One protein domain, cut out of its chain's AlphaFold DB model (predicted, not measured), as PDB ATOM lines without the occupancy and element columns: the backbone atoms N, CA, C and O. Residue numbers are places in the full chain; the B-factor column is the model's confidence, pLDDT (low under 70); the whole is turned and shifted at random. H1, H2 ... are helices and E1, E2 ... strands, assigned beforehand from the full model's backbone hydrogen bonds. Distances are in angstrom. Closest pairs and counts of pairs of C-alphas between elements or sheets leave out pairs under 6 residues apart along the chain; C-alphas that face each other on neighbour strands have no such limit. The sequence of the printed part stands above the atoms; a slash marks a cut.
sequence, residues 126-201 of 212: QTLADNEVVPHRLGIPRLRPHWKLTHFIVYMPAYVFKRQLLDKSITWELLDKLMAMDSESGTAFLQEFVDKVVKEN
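AT A GLANCE: This is residues 126 to 201 of the 212 residues of the protein "uncharacterized protein LOC108079168" of Drosophila kikkawai (UniProt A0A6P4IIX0). A long hairpin of two strands, E1 and E2, has the long helix H4 packed alongside E2, while the short helices H1, H2 and H3 take the chain from one end of the hairpin back towards the end with its loop. H3 and H4 make a helical hairpin, and H2 packs on the later part of H4. The 76 printed residues hold two named strands and four named helices, in the order E1 E2 H1 H2 H3 H4; the sheet's order is E1 - E2, antiparallel, and the class is mixed, helices and strands. The whole is compact, with a radius of gyration of the C-alphas of 12.7 A, yet elongated, with spans of 39 by 21 by 20 A.

IN THESE COORDINATES: After residues 126 to 132, E1 covers residues 133 to 140 and is 21.5 A long, with C-alpha 133 at (117.750, 145.842, 83.394). E2, residues 150 to 157, is 22.4 A long. H1, residues 158 to 162, follows at once and spans 6.5 A. H2, residues 165 to 169, spans 6.8 A. H3, residues 172 to 180, is 12.4 A long and begins with C-alpha 172 at (120.446, 131.953, 105.305). H4, residues 183 to 200, is the longest helix, at 25.8 A, and ends with C-alpha 200 at (105.705, 140.135, 93.752).

HOW THE PARTS SIT: E1 and E2 form an antiparallel hairpin, their directions at 154 degrees. N 136 and O 154 are 2.7 A apart and N 154 and O 136 are 2.9 A apart, both within hydrogen-bond range. E2 and H4 have 14 pairs of C-alphas within 8 A, the closest being those of Phe 152 and Thr 187, 5.3 A apart; E1 and H4 are apart. The closest C-alphas of E1 and H1 are those of Val 134 and Ala 158, 6.2 A apart. H1 and H2 are close but not clearly touching, with the C-alphas of Val 160 and Leu 166 closest, at 7.2 A. H2 touches H4 at residues 194 to 197 of H4 alone; the closest C-alphas, of Leu 165 and Val 197, are 7.5 A apart. H2 and H3 are apart. H3 and H4 form a helical hairpin at a shallow tilt of 31 degrees, opposite ways; they touch with residues 186 to 190 of H4 alone, the C-alphas of Leu 178 and Gly 186 being closest, at 5.3 A. In H1, H3 and H4 every O i to N i+4 pair is within hydrogen-bond range; in H2 0 of 1 is, beside 1 of 2 O i to N i+3 pairs.

THE WHOLE: The two C-alphas farthest apart, those of Ala 129 and Pro 145, are 39.4 A apart. The printed part has no cut and no long link. The nine residues between E1 and E2 make a short link, and the other links are tight. Mean pLDDT of the printed part is 87.6, and no printed residue is under 70.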
ATOM      1  N   GLN A 126     121.690 155.237  91.185       82.81
ATOM      2  CA  GLN A 126     120.730 156.319  91.400       82.81
ATOM      3  C   GLN A 126     120.432 157.097  90.115       82.81
ATOM      4  O   GLN A 126     119.348 157.657  89.982       82.81
ATOM      5  N   THR A 127     121.355 157.072  89.151       87.19
ATOM      6  CA  THR A 127     121.211 157.759  87.859       87.19
ATOM      7  C   THR A 127     120.473 156.939  86.800       87.19
ATOM      8  O   THR A 127     120.015 157.503  85.812       87.19
ATOM      9  N   LEU A 128     120.334 155.626  87.007       86.31
ATOM     10  CA  LEU A 128     119.703 154.710  86.057       86.31
ATOM     11  C   LEU A 128     118.173 154.780  86.134       86.31
ATOM     12  O   LEU A 128     117.604 155.047  87.198       86.31
ATOM     13  N   ALA A 129     117.495 154.510  85.017       87.56
ATOM     14  CA  ALA A 129     116.037 154.460  84.992       87.56
ATOM     15  C   ALA A 129     115.528 153.219  85.741       87.56
ATOM     16  O   ALA A 129     116.124 152.150  85.671       87.56
ATOM     17  N   ASP A 130     114.398 153.336  86.440       87.12
ATOM     18  CA  ASP A 130     113.902 152.272  87.326       87.12
ATOM     19  C   ASP A 130     113.664 150.930  86.608       87.12
ATOM     20  O   ASP A 130     113.952 149.878  87.176       87.12
ATOM     21  N   ASN A 131     113.199 150.971  85.355       87.31
ATOM     22  CA  ASN A 131     112.921 149.794  84.520       87.31
ATOM     23  C   ASN A 131     114.148 149.225  83.793       87.31
ATOM     24  O   ASN A 131     114.040 148.194  83.131       87.31
ATOM     25  N   GLU A 132     115.291 149.902  83.848       86.88
ATOM     26  CA  GLU A 132     116.485 149.469  83.135       86.88
ATOM     27  C   GLU A 132     117.014 148.175  83.756       86.88
ATOM     28  O   GLU A 132     117.172 148.101  84.973       86.88
ATOM     29  N   VAL A 133     117.241 147.142  82.936       87.94
ATOM     30  CA  VAL A 133     117.750 145.842  83.394       87.94
ATOM     31  C   VAL A 133     119.263 145.903  83.487       87.94
ATOM     32  O   VAL A 133     119.957 146.193  82.515       87.94
ATOM     33  N   VAL A 134     119.774 145.591  84.669       86.56
ATOM     34  CA  VAL A 134     121.150 145.858  85.050       86.56
ATOM     35  C   VAL A 134     121.764 144.514  85.529       86.56
ATOM     36  O   VAL A 134     121.332 143.994  86.561       86.56
ATOM     37  N   PRO A 135     122.745 143.908  84.812       87.62
ATOM     38  CA  PRO A 135     123.539 142.764  85.294       87.62
ATOM     39  C   PRO A 135     124.394 143.028  86.544       87.62
ATOM     40  O   PRO A 135     125.488 143.572  86.461       87.62
ATOM     41  N   HIS A 136     123.971 142.548  87.704       85.88
ATOM     42  CA  HIS A 136     124.680 142.675  88.970       85.88
ATOM     43  C   HIS A 136     125.492 141.439  89.334       85.88
ATOM     44  O   HIS A 136     124.986 140.318  89.352       85.88
ATOM     45  N   ARG A 137     126.751 141.657  89.717       86.75
ATOM     46  CA  ARG A 137     127.605 140.603  90.263       86.75
ATOM     47  C   ARG A 137     127.475 140.539  91.781       86.75
ATOM     48  O   ARG A 137     128.044 141.371  92.486       86.75
ATOM     49  N   LEU A 138     126.810 139.501  92.267       85.44
ATOM     50  CA  LEU A 138     126.676 139.214  93.688       85.44
ATOM     51  C   LEU A 138     127.833 138.306  94.128       85.44
ATOM     52  O   LEU A 138     127.987 137.180  93.650       85.44
ATOM     53  N   GLY A 139     128.699 138.829  94.996       85.06
ATOM     54  CA  GLY A 139     129.811 138.085  95.584       85.06
ATOM     55  C   GLY A 139     129.464 137.652  97.001       85.06
ATOM     56  O   GLY A 139     129.274 138.508  97.862       85.06
ATOM     57  N   ILE A 140     129.409 136.344  97.249       84.69
ATOM     58  CA  ILE A 140     129.117 135.812  98.585       84.69
ATOM     59  C   ILE A 140     130.449 135.501  99.267       84.69
ATOM     60  O   ILE A 140     131.193 134.632  98.799       84.69
ATOM     61  N   PRO A 141     130.799 136.210 100.355       83.38
ATOM     62  CA  PRO A 141     132.021 135.922 101.082       83.38
ATOM     63  C   PRO A 141     131.945 134.540 101.739       83.38
ATOM     64  O   PRO A 141     130.875 133.998 102.017       83.38
ATOM     65  N   ARG A 142     133.112 133.962 102.033       85.94
ATOM     66  CA  ARG A 142     133.208 132.675 102.728       85.94
ATOM     67  C   ARG A 142     132.884 132.850 104.212       85.94
ATOM     68  O   ARG A 142     133.784 132.970 105.036       85.94
ATOM     69  N   LEU A 143     131.594 132.879 104.533       86.81
ATOM     70  CA  LEU A 143     131.098 133.025 105.904       86.81
ATOM     71  C   LEU A 143     131.090 131.697 106.671       86.81
ATOM     72  O   LEU A 143     131.116 131.701 107.898       86.81
ATOM     73  N   ARG A 144     131.102 130.557 105.963       86.00
ATOM     74  CA  ARG A 144     131.189 129.215 106.557       86.00
ATOM     75  C   ARG A 144     132.388 128.422 106.025       86.00
ATOM     76  O   ARG A 144     132.784 128.614 104.873       86.00
ATOM     77  N   PRO A 145     132.949 127.478 106.805       86.19
ATOM     78  CA  PRO A 145     134.135 126.721 106.396       86.19
ATOM     79  C   PRO A 145     133.943 125.899 105.117       86.19
ATOM     80  O   PRO A 145     134.871 125.788 104.321       86.19
ATOM     81  N   HIS A 146     132.751 125.348 104.888       85.69
ATOM     82  CA  HIS A 146     132.451 124.515 103.718       85.69
ATOM     83  C   HIS A 146     132.060 125.329 102.473       85.69
ATOM     84  O   HIS A 146     132.016 124.782 101.374       85.69
ATOM     85  N   TRP A 147     131.819 126.635 102.616       88.75
ATOM     86  CA  TRP A 147     131.503 127.514 101.492       88.75
ATOM     87  C   TRP A 147     132.757 127.816 100.668       88.75
ATOM     88  O   TRP A 147     133.846 128.036 101.207       88.75
ATOM     89  N   LYS A 148     132.606 127.852  99.344       83.38
ATOM     90  CA  LYS A 148     133.649 128.307  98.411       83.38
ATOM     91  C   LYS A 148     133.374 129.754  98.025       83.38
ATOM     92  O   LYS A 148     132.228 130.149  97.957       83.38
ATOM     93  N   LEU A 149     134.400 130.556  97.753       78.25
ATOM     94  CA  LEU A 149     134.162 131.905  97.235       78.25
ATOM     95  C   LEU A 149     133.549 131.797  95.830       78.25
ATOM     96  O   LEU A 149     134.228 131.367  94.896       78.25
ATOM     97  N   THR A 150     132.290 132.188  95.688       82.38
ATOM     98  CA  THR A 150     131.541 132.138  94.430       82.38
ATOM     99  C   THR A 150     130.995 133.516  94.089       82.38
ATOM    100  O   THR A 150     130.806 134.384  94.944       82.38
ATOM    101  N   HIS A 151     130.816 133.740  92.792       86.50
ATOM    102  CA  HIS A 151     130.242 134.968  92.271       86.50
ATOM    103  C   HIS A 151     129.136 134.581  91.307       86.50
ATOM    104  O   HIS A 151     129.361 133.740  90.440       86.50
ATOM    105  N   PHE A 152     127.990 135.226  91.448       87.62
ATOM    106  CA  PHE A 152     126.823 135.006  90.606       87.62
ATOM    107  C   PHE A 152     126.515 136.298  89.856       87.62
ATOM    108  O   PHE A 152     126.728 137.388  90.393       87.62
ATOM    109  N   ILE A 153     126.071 136.190  88.606       87.88
ATOM    110  CA  ILE A 153     125.678 137.342  87.787       87.88
ATOM    111  C   ILE A 153     124.170 137.271  87.596       87.88
ATOM    112  O   ILE A 153     123.675 136.301  87.042       87.88
ATOM    113  N   VAL A 154     123.451 138.293  88.045       89.25
ATOM    114  CA  VAL A 154     121.986 138.323  88.018       89.25
ATOM    115  C   VAL A 154     121.521 139.573  87.299       89.25
ATOM    116  O   VAL A 154     122.027 140.660  87.564       89.25
ATOM    117  N   TYR A 155     120.547 139.442  86.415       89.94
ATOM    118  CA  TYR A 155     119.967 140.548  85.668       89.94
ATOM    119  C   TYR A 155     118.693 140.994  86.361       89.94
ATOM    120  O   TYR A 155     117.766 140.205  86.517       89.94
ATOM    121  N   MET A 156     118.626 142.252  86.789       89.38
ATOM    122  CA  MET A 156     117.409 142.757  87.417       89.38
ATOM    123  C   MET A 156     117.213 144.253  87.192       89.38
ATOM    124  O   MET A 156     118.190 144.958  86.938       89.38
ATOM    125  N   PRO A 157     115.971 144.751  87.283       90.31
ATOM    126  CA  PRO A 157     115.687 146.170  87.129       90.31
ATOM    127  C   PRO A 157     116.370 147.038  88.195       90.31
ATOM    128  O   PRO A 157     116.481 146.638  89.359       90.31
ATOM    129  N   ALA A 158     116.756 148.264  87.840       88.69
ATOM    130  CA  ALA A 158     117.442 149.188  88.745       88.69
ATOM    131  C   ALA A 158     116.654 149.472  90.039       88.69
ATOM    132  O   ALA A 158     117.251 149.613  91.111       88.69
ATOM    133  N   TYR A 159     115.316 149.513  89.979       89.19
ATOM    134  CA  TYR A 159     114.483 149.789  91.157       89.19
ATOM    135  C   TYR A 159     114.641 148.744  92.271       89.19
ATOM    136  O   TYR A 159     114.501 149.082  93.450       89.19
ATOM    137  N   VAL A 160     114.960 147.493  91.918       87.75
ATOM    138  CA  VAL A 160     115.171 146.394  92.873       87.75
ATOM    139  C   VAL A 160     116.355 146.717  93.784       87.75
ATOM    140  O   VAL A 160     116.273 146.520  94.998       87.75
ATOM    141  N   PHE A 161     117.415 147.303  93.215       86.88
ATOM    142  CA  PHE A 161     118.574 147.783  93.964       86.88
ATOM    143  C   PHE A 161     118.262 149.035  94.773       86.88
ATOM    144  O   PHE A 161     118.584 149.087  95.958       86.88
ATOM    145  N   LYS A 162     117.612 150.035  94.162       87.94
ATOM    146  CA  LYS A 162     117.285 151.303  94.842       87.94
ATOM    147  C   LYS A 162     116.452 151.077  96.102       87.94
ATOM    148  O   LYS A 162     116.635 151.775  97.093       87.94
ATOM    149  N   ARG A 163     115.556 150.086  96.068       87.25
ATOM    150  CA  ARG A 163     114.653 149.737  97.174       87.25
ATOM    151  C   ARG A 163     115.177 148.621  98.085       87.25
ATOM    152  O   ARG A 163     114.464 148.251  99.015       87.25
ATOM    153  N   GLN A 164     116.381 148.092  97.831       86.19
ATOM    154  CA  GLN A 164     116.990 146.996  98.603       86.19
ATOM    155  C   GLN A 164     116.039 145.795  98.778       86.19
ATOM    156  O   GLN A 164     115.896 145.242  99.868       86.19
ATOM    157  N   LEU A 165     115.328 145.408  97.712       86.56
ATOM    158  CA  LEU A 165     114.302 144.360  97.811       86.56
ATOM    159  C   LEU A 165     114.906 142.978  98.081       86.56
ATOM    160  O   LEU A 165     114.282 142.161  98.753       86.56
ATOM    161  N   LEU A 166     116.124 142.735  97.591       85.25
ATOM    162  CA  LEU A 166     116.829 141.473  97.804       85.25
ATOM    163  C   LEU A 166     117.305 141.296  99.246       85.25
ATOM    164  O   LEU A 166     117.228 140.195  99.779       85.25
ATOM    165  N   ASP A 167     117.721 142.376  99.907       84.62
ATOM    166  CA  ASP A 167     118.243 142.305 101.277       84.62
ATOM    167  C   ASP A 167     117.182 141.799 102.267       84.62
ATOM    168  O   ASP A 167     117.508 141.179 103.275       84.62
ATOM    169  N   LYS A 168     115.897 142.024 101.961       84.12
ATOM    170  CA  LYS A 168     114.766 141.565 102.777       84.12
ATOM    171  C   LYS A 168     114.361 140.120 102.497       84.12
ATOM    172  O   LYS A 168     113.738 139.496 103.349       84.12
ATOM    173  N   SER A 169     114.650 139.615 101.301       85.31
ATOM    174  CA  SER A 169     114.166 138.314 100.836       85.31
ATOM    175  C   SER A 169     115.235 137.220 100.897       85.31
ATOM    176  O   SER A 169     114.898 136.035 100.919       85.31
ATOM    177  N   ILE A 170     116.518 137.585 100.975       88.81
ATOM    178  CA  ILE A 170     117.621 136.632 101.106       88.81
ATOM    179  C   ILE A 170     117.665 136.067 102.534       88.81
ATOM    180  O   ILE A 170     117.993 136.760 103.495       88.81
ATOM    181  N   THR A 171     117.386 134.770 102.665       90.94
ATOM    182  CA  THR A 171     117.525 134.018 103.920       90.94
ATOM    183  C   THR A 171     118.810 133.190 103.943       90.94
ATOM    184  O   THR A 171     119.369 132.832 102.905       90.94
ATOM    185  N   TRP A 172     119.274 132.824 105.142       89.50
ATOM    186  CA  TRP A 172     120.446 131.953 105.305       89.50
ATOM    187  C   TRP A 172     120.282 130.583 104.639       89.50
ATOM    188  O   TRP A 172     121.244 130.057 104.091       89.50
ATOM    189  N   GLU A 173     119.070 130.030 104.638       90.69
ATOM    190  CA  GLU A 173     118.776 128.752 103.982       90.69
ATOM    191  C   GLU A 173     118.915 128.838 102.458       90.69
ATOM    192  O   GLU A 173     119.398 127.900 101.821       90.69
ATOM    193  N   LEU A 174     118.517 129.972 101.868       90.38
ATOM    194  CA  LEU A 174     118.691 130.241 100.442       90.38
ATOM    195  C   LEU A 174     120.179 130.292 100.086       90.38
ATOM    196  O   LEU A 174     120.607 129.662  99.122       90.38
ATOM    197  N   LEU A 175     120.964 131.003 100.901       89.94
ATOM    198  CA  LEU A 175     122.418 131.088 100.774       89.94
ATOM    199  C   LEU A 175     123.073 129.707 100.889       89.94
ATOM    200  O   LEU A 175     123.861 129.347 100.023       89.94
ATOM    201  N   ASP A 176     122.729 128.903 101.898       90.25
ATOM    202  CA  ASP A 176     123.278 127.548 102.054       90.25
ATOM    203  C   ASP A 176     122.998 126.672 100.821       90.25
ATOM    204  O   ASP A 176     123.905 125.996 100.329       90.25
ATOM    205  N   LYS A 177     121.775 126.725 100.272       90.06
ATOM    206  CA  LYS A 177     121.418 126.017  99.031       90.06
ATOM    207  C   LYS A 177     122.242 126.510  97.845       90.06
ATOM    208  O   LYS A 177     122.821 125.696  97.133       90.06
ATOM    209  N   LEU A 178     122.348 127.826  97.673       90.25
ATOM    210  CA  LEU A 178     123.105 128.439  96.584       90.25
ATOM    211  C   LEU A 178     124.585 128.029  96.612       90.25
ATOM    212  O   LEU A 178     125.188 127.757  95.578       90.25
ATOM    213  N   MET A 179     125.164 127.959  97.810       88.50
ATOM    214  CA  MET A 179     126.568 127.614  98.023       88.50
ATOM    215  C   MET A 179     126.860 126.116  97.875       88.50
ATOM    216  O   MET A 179     128.020 125.744  97.687       88.50
ATOM    217  N   ALA A 180     125.833 125.266  97.961       89.19
ATOM    218  CA  ALA A 180     125.933 123.835  97.685       89.19
ATOM    219  C   ALA A 180     125.892 123.513  96.178       89.19
ATOM    220  O   ALA A 180     126.334 122.436  95.776       89.19
ATOM    221  N   MET A 181     125.379 124.432  95.354       89.19
ATOM    222  CA  MET A 181     125.268 124.272  93.904       89.19
ATOM    223  C   MET A 181     126.553 124.684  93.174       89.19
ATOM    224  O   MET A 181     127.433 125.365  93.707       89.19
ATOM    225  N   ASP A 182     126.669 124.263  91.918       88.81
ATOM    226  CA  ASP A 182     127.679 124.773  91.002       88.81
ATOM    227  C   ASP A 182     127.365 126.216  90.564       88.81
ATOM    228  O   ASP A 182     126.257 126.727  90.717       88.81
ATOM    229  N   SER A 183     128.377 126.890  90.018       83.81
ATOM    230  CA  SER A 183     128.295 128.293  89.598       83.81
ATOM    231  C   SER A 183     127.171 128.557  88.591       83.81
ATOM    232  O   SER A 183     126.534 129.609  88.655       83.81
ATOM    233  N   GLU A 184     126.954 127.650  87.639       86.56
ATOM    234  CA  GLU A 184     125.992 127.848  86.552       86.56
ATOM    235  C   GLU A 184     124.569 127.634  87.068       86.56
ATOM    236  O   GLU A 184     123.737 128.538  86.959       86.56
ATOM    237  N   SER A 185     124.321 126.511  87.748       89.19
ATOM    238  CA  SER A 185     123.006 126.225  88.332       89.19
ATOM    239  C   SER A 185     122.622 127.216  89.431       89.19
ATOM    240  O   SER A 185     121.470 127.637  89.505       89.19
ATOM    241  N   GLY A 186     123.579 127.646  90.259       88.06
ATOM    242  CA  GLY A 186     123.336 128.669  91.277       88.06
ATOM    243  C   GLY A 186     122.992 130.029  90.666       88.06
ATOM    244  O   GLY A 186     122.143 130.740  91.194       88.06
ATOM    245  N   THR A 187     123.580 130.378  89.514       88.62
ATOM    246  CA  THR A 187     123.225 131.616  88.799       88.62
ATOM    247  C   THR A 187     121.786 131.561  88.288       88.62
ATOM    248  O   THR A 187     121.034 132.512  88.489       88.62
ATOM    249  N   ALA A 188     121.381 130.438  87.686       91.00
ATOM    250  CA  ALA A 188     120.012 130.240  87.213       91.00
ATOM    251  C   ALA A 188     118.994 130.267  88.365       91.00
ATOM    252  O   ALA A 188     117.983 130.961  88.283       91.00
ATOM    253  N   PHE A 189     119.298 129.582  89.469       91.75
ATOM    254  CA  PHE A 189     118.457 129.568  90.666       91.75
ATOM    255  C   PHE A 189     118.291 130.967  91.275       91.75
ATOM    256  O   PHE A 189     117.194 131.363  91.668       91.75
ATOM    257  N   LEU A 190     119.377 131.744  91.334       89.94
ATOM    258  CA  LEU A 190     119.322 133.112  91.835       89.94
ATOM    259  C   LEU A 190     118.523 134.024  90.898       89.94
ATOM    260  O   LEU A 190     117.773 134.865  91.383       89.94
ATOM    261  N   GLN A 191     118.642 133.845  89.581       92.31
ATOM    262  CA  GLN A 191     117.844 134.589  88.607       92.31
ATOM    263  C   GLN A 191     116.346 134.317  88.786       92.31
ATOM    264  O   GLN A 191     115.575 135.265  88.900       92.31
ATOM    265  N   GLU A 192     115.943 133.050  88.915       91.94
ATOM    266  CA  GLU A 192     114.543 132.674  89.158       91.94
ATOM    267  C   GLU A 192     114.002 133.291  90.456       91.94
ATOM    268  O   GLU A 192     112.883 133.810  90.507       91.94
ATOM    269  N   PHE A 193     114.817 133.289  91.514       90.75
ATOM    270  CA  PHE A 193     114.468 133.931  92.774       90.75
ATOM    271  C   PHE A 193     114.235 135.438  92.607       90.75
ATOM    272  O   PHE A 193     113.247 135.974  93.114       90.75
ATOM    273  N   VAL A 194     115.115 136.128  91.879       90.00
ATOM    274  CA  VAL A 194     114.960 137.563  91.627       90.00
ATOM    275  C   VAL A 194     113.737 137.858  90.766       90.00
ATOM    276  O   VAL A 194     112.985 138.777  91.092       90.00
ATOM    277  N   ASP A 195     113.477 137.057  89.736       90.25
ATOM    278  CA  ASP A 195     112.293 137.200  88.888       90.25
ATOM    279  C   ASP A 195     111.002 137.051  89.709       90.25
ATOM    280  O   ASP A 195     110.042 137.808  89.524       90.25
ATOM    281  N   LYS A 196     110.991 136.138  90.688       90.88
ATOM    282  CA  LYS A 196     109.882 135.989  91.637       90.88
ATOM    283  C   LYS A 196     109.696 137.239  92.504       90.88
ATOM    284  O   LYS A 196     108.576 137.730  92.619       90.88
ATOM    285  N   VAL A 197     110.776 137.793  93.057       87.38
ATOM    286  CA  VAL A 197     110.731 139.020  93.879       87.38
ATOM    287  C   VAL A 197     110.237 140.223  93.068       87.38
ATOM    288  O   VAL A 197     109.425 141.007  93.562       87.38
ATOM    289  N   VAL A 198     110.691 140.353  91.818       87.94
ATOM    290  CA  VAL A 198     110.256 141.382  90.858       87.94
ATOM    291  C   VAL A 198     108.765 141.246  90.550       87.94
ATOM    292  O   VAL A 198     108.047 142.245  90.522       87.94
ATOM    293  N   LYS A 199     108.276 140.016  90.360       88.31
ATOM    294  CA  LYS A 199     106.859 139.735  90.099       88.31
ATOM    295  C   LYS A 199     105.961 140.067  91.295       88.31
ATOM    296  O   LYS A 199     104.850 140.548  91.099       88.31
ATOM    297  N   GLU A 200     106.433 139.820  92.515       86.19
ATOM    298  CA  GLU A 200     105.705 140.135  93.752       86.19
ATOM    299  C   GLU A 200     105.709 141.640  94.082       86.19
ATOM    300  O   GLU A 200     104.810 142.115  94.773       86.19
ATOM    301  N   ASN A 201     106.679 142.405  93.566       82.31
ATOM    302  CA  ASN A 201     106.849 143.833  93.853       82.31
ATOM    303  C   ASN A 201     106.908 144.681  92.569       82.31
ATOM    304  O   ASN A 201     107.932 145.323  92.310       82.31
TER     305      ASN A 201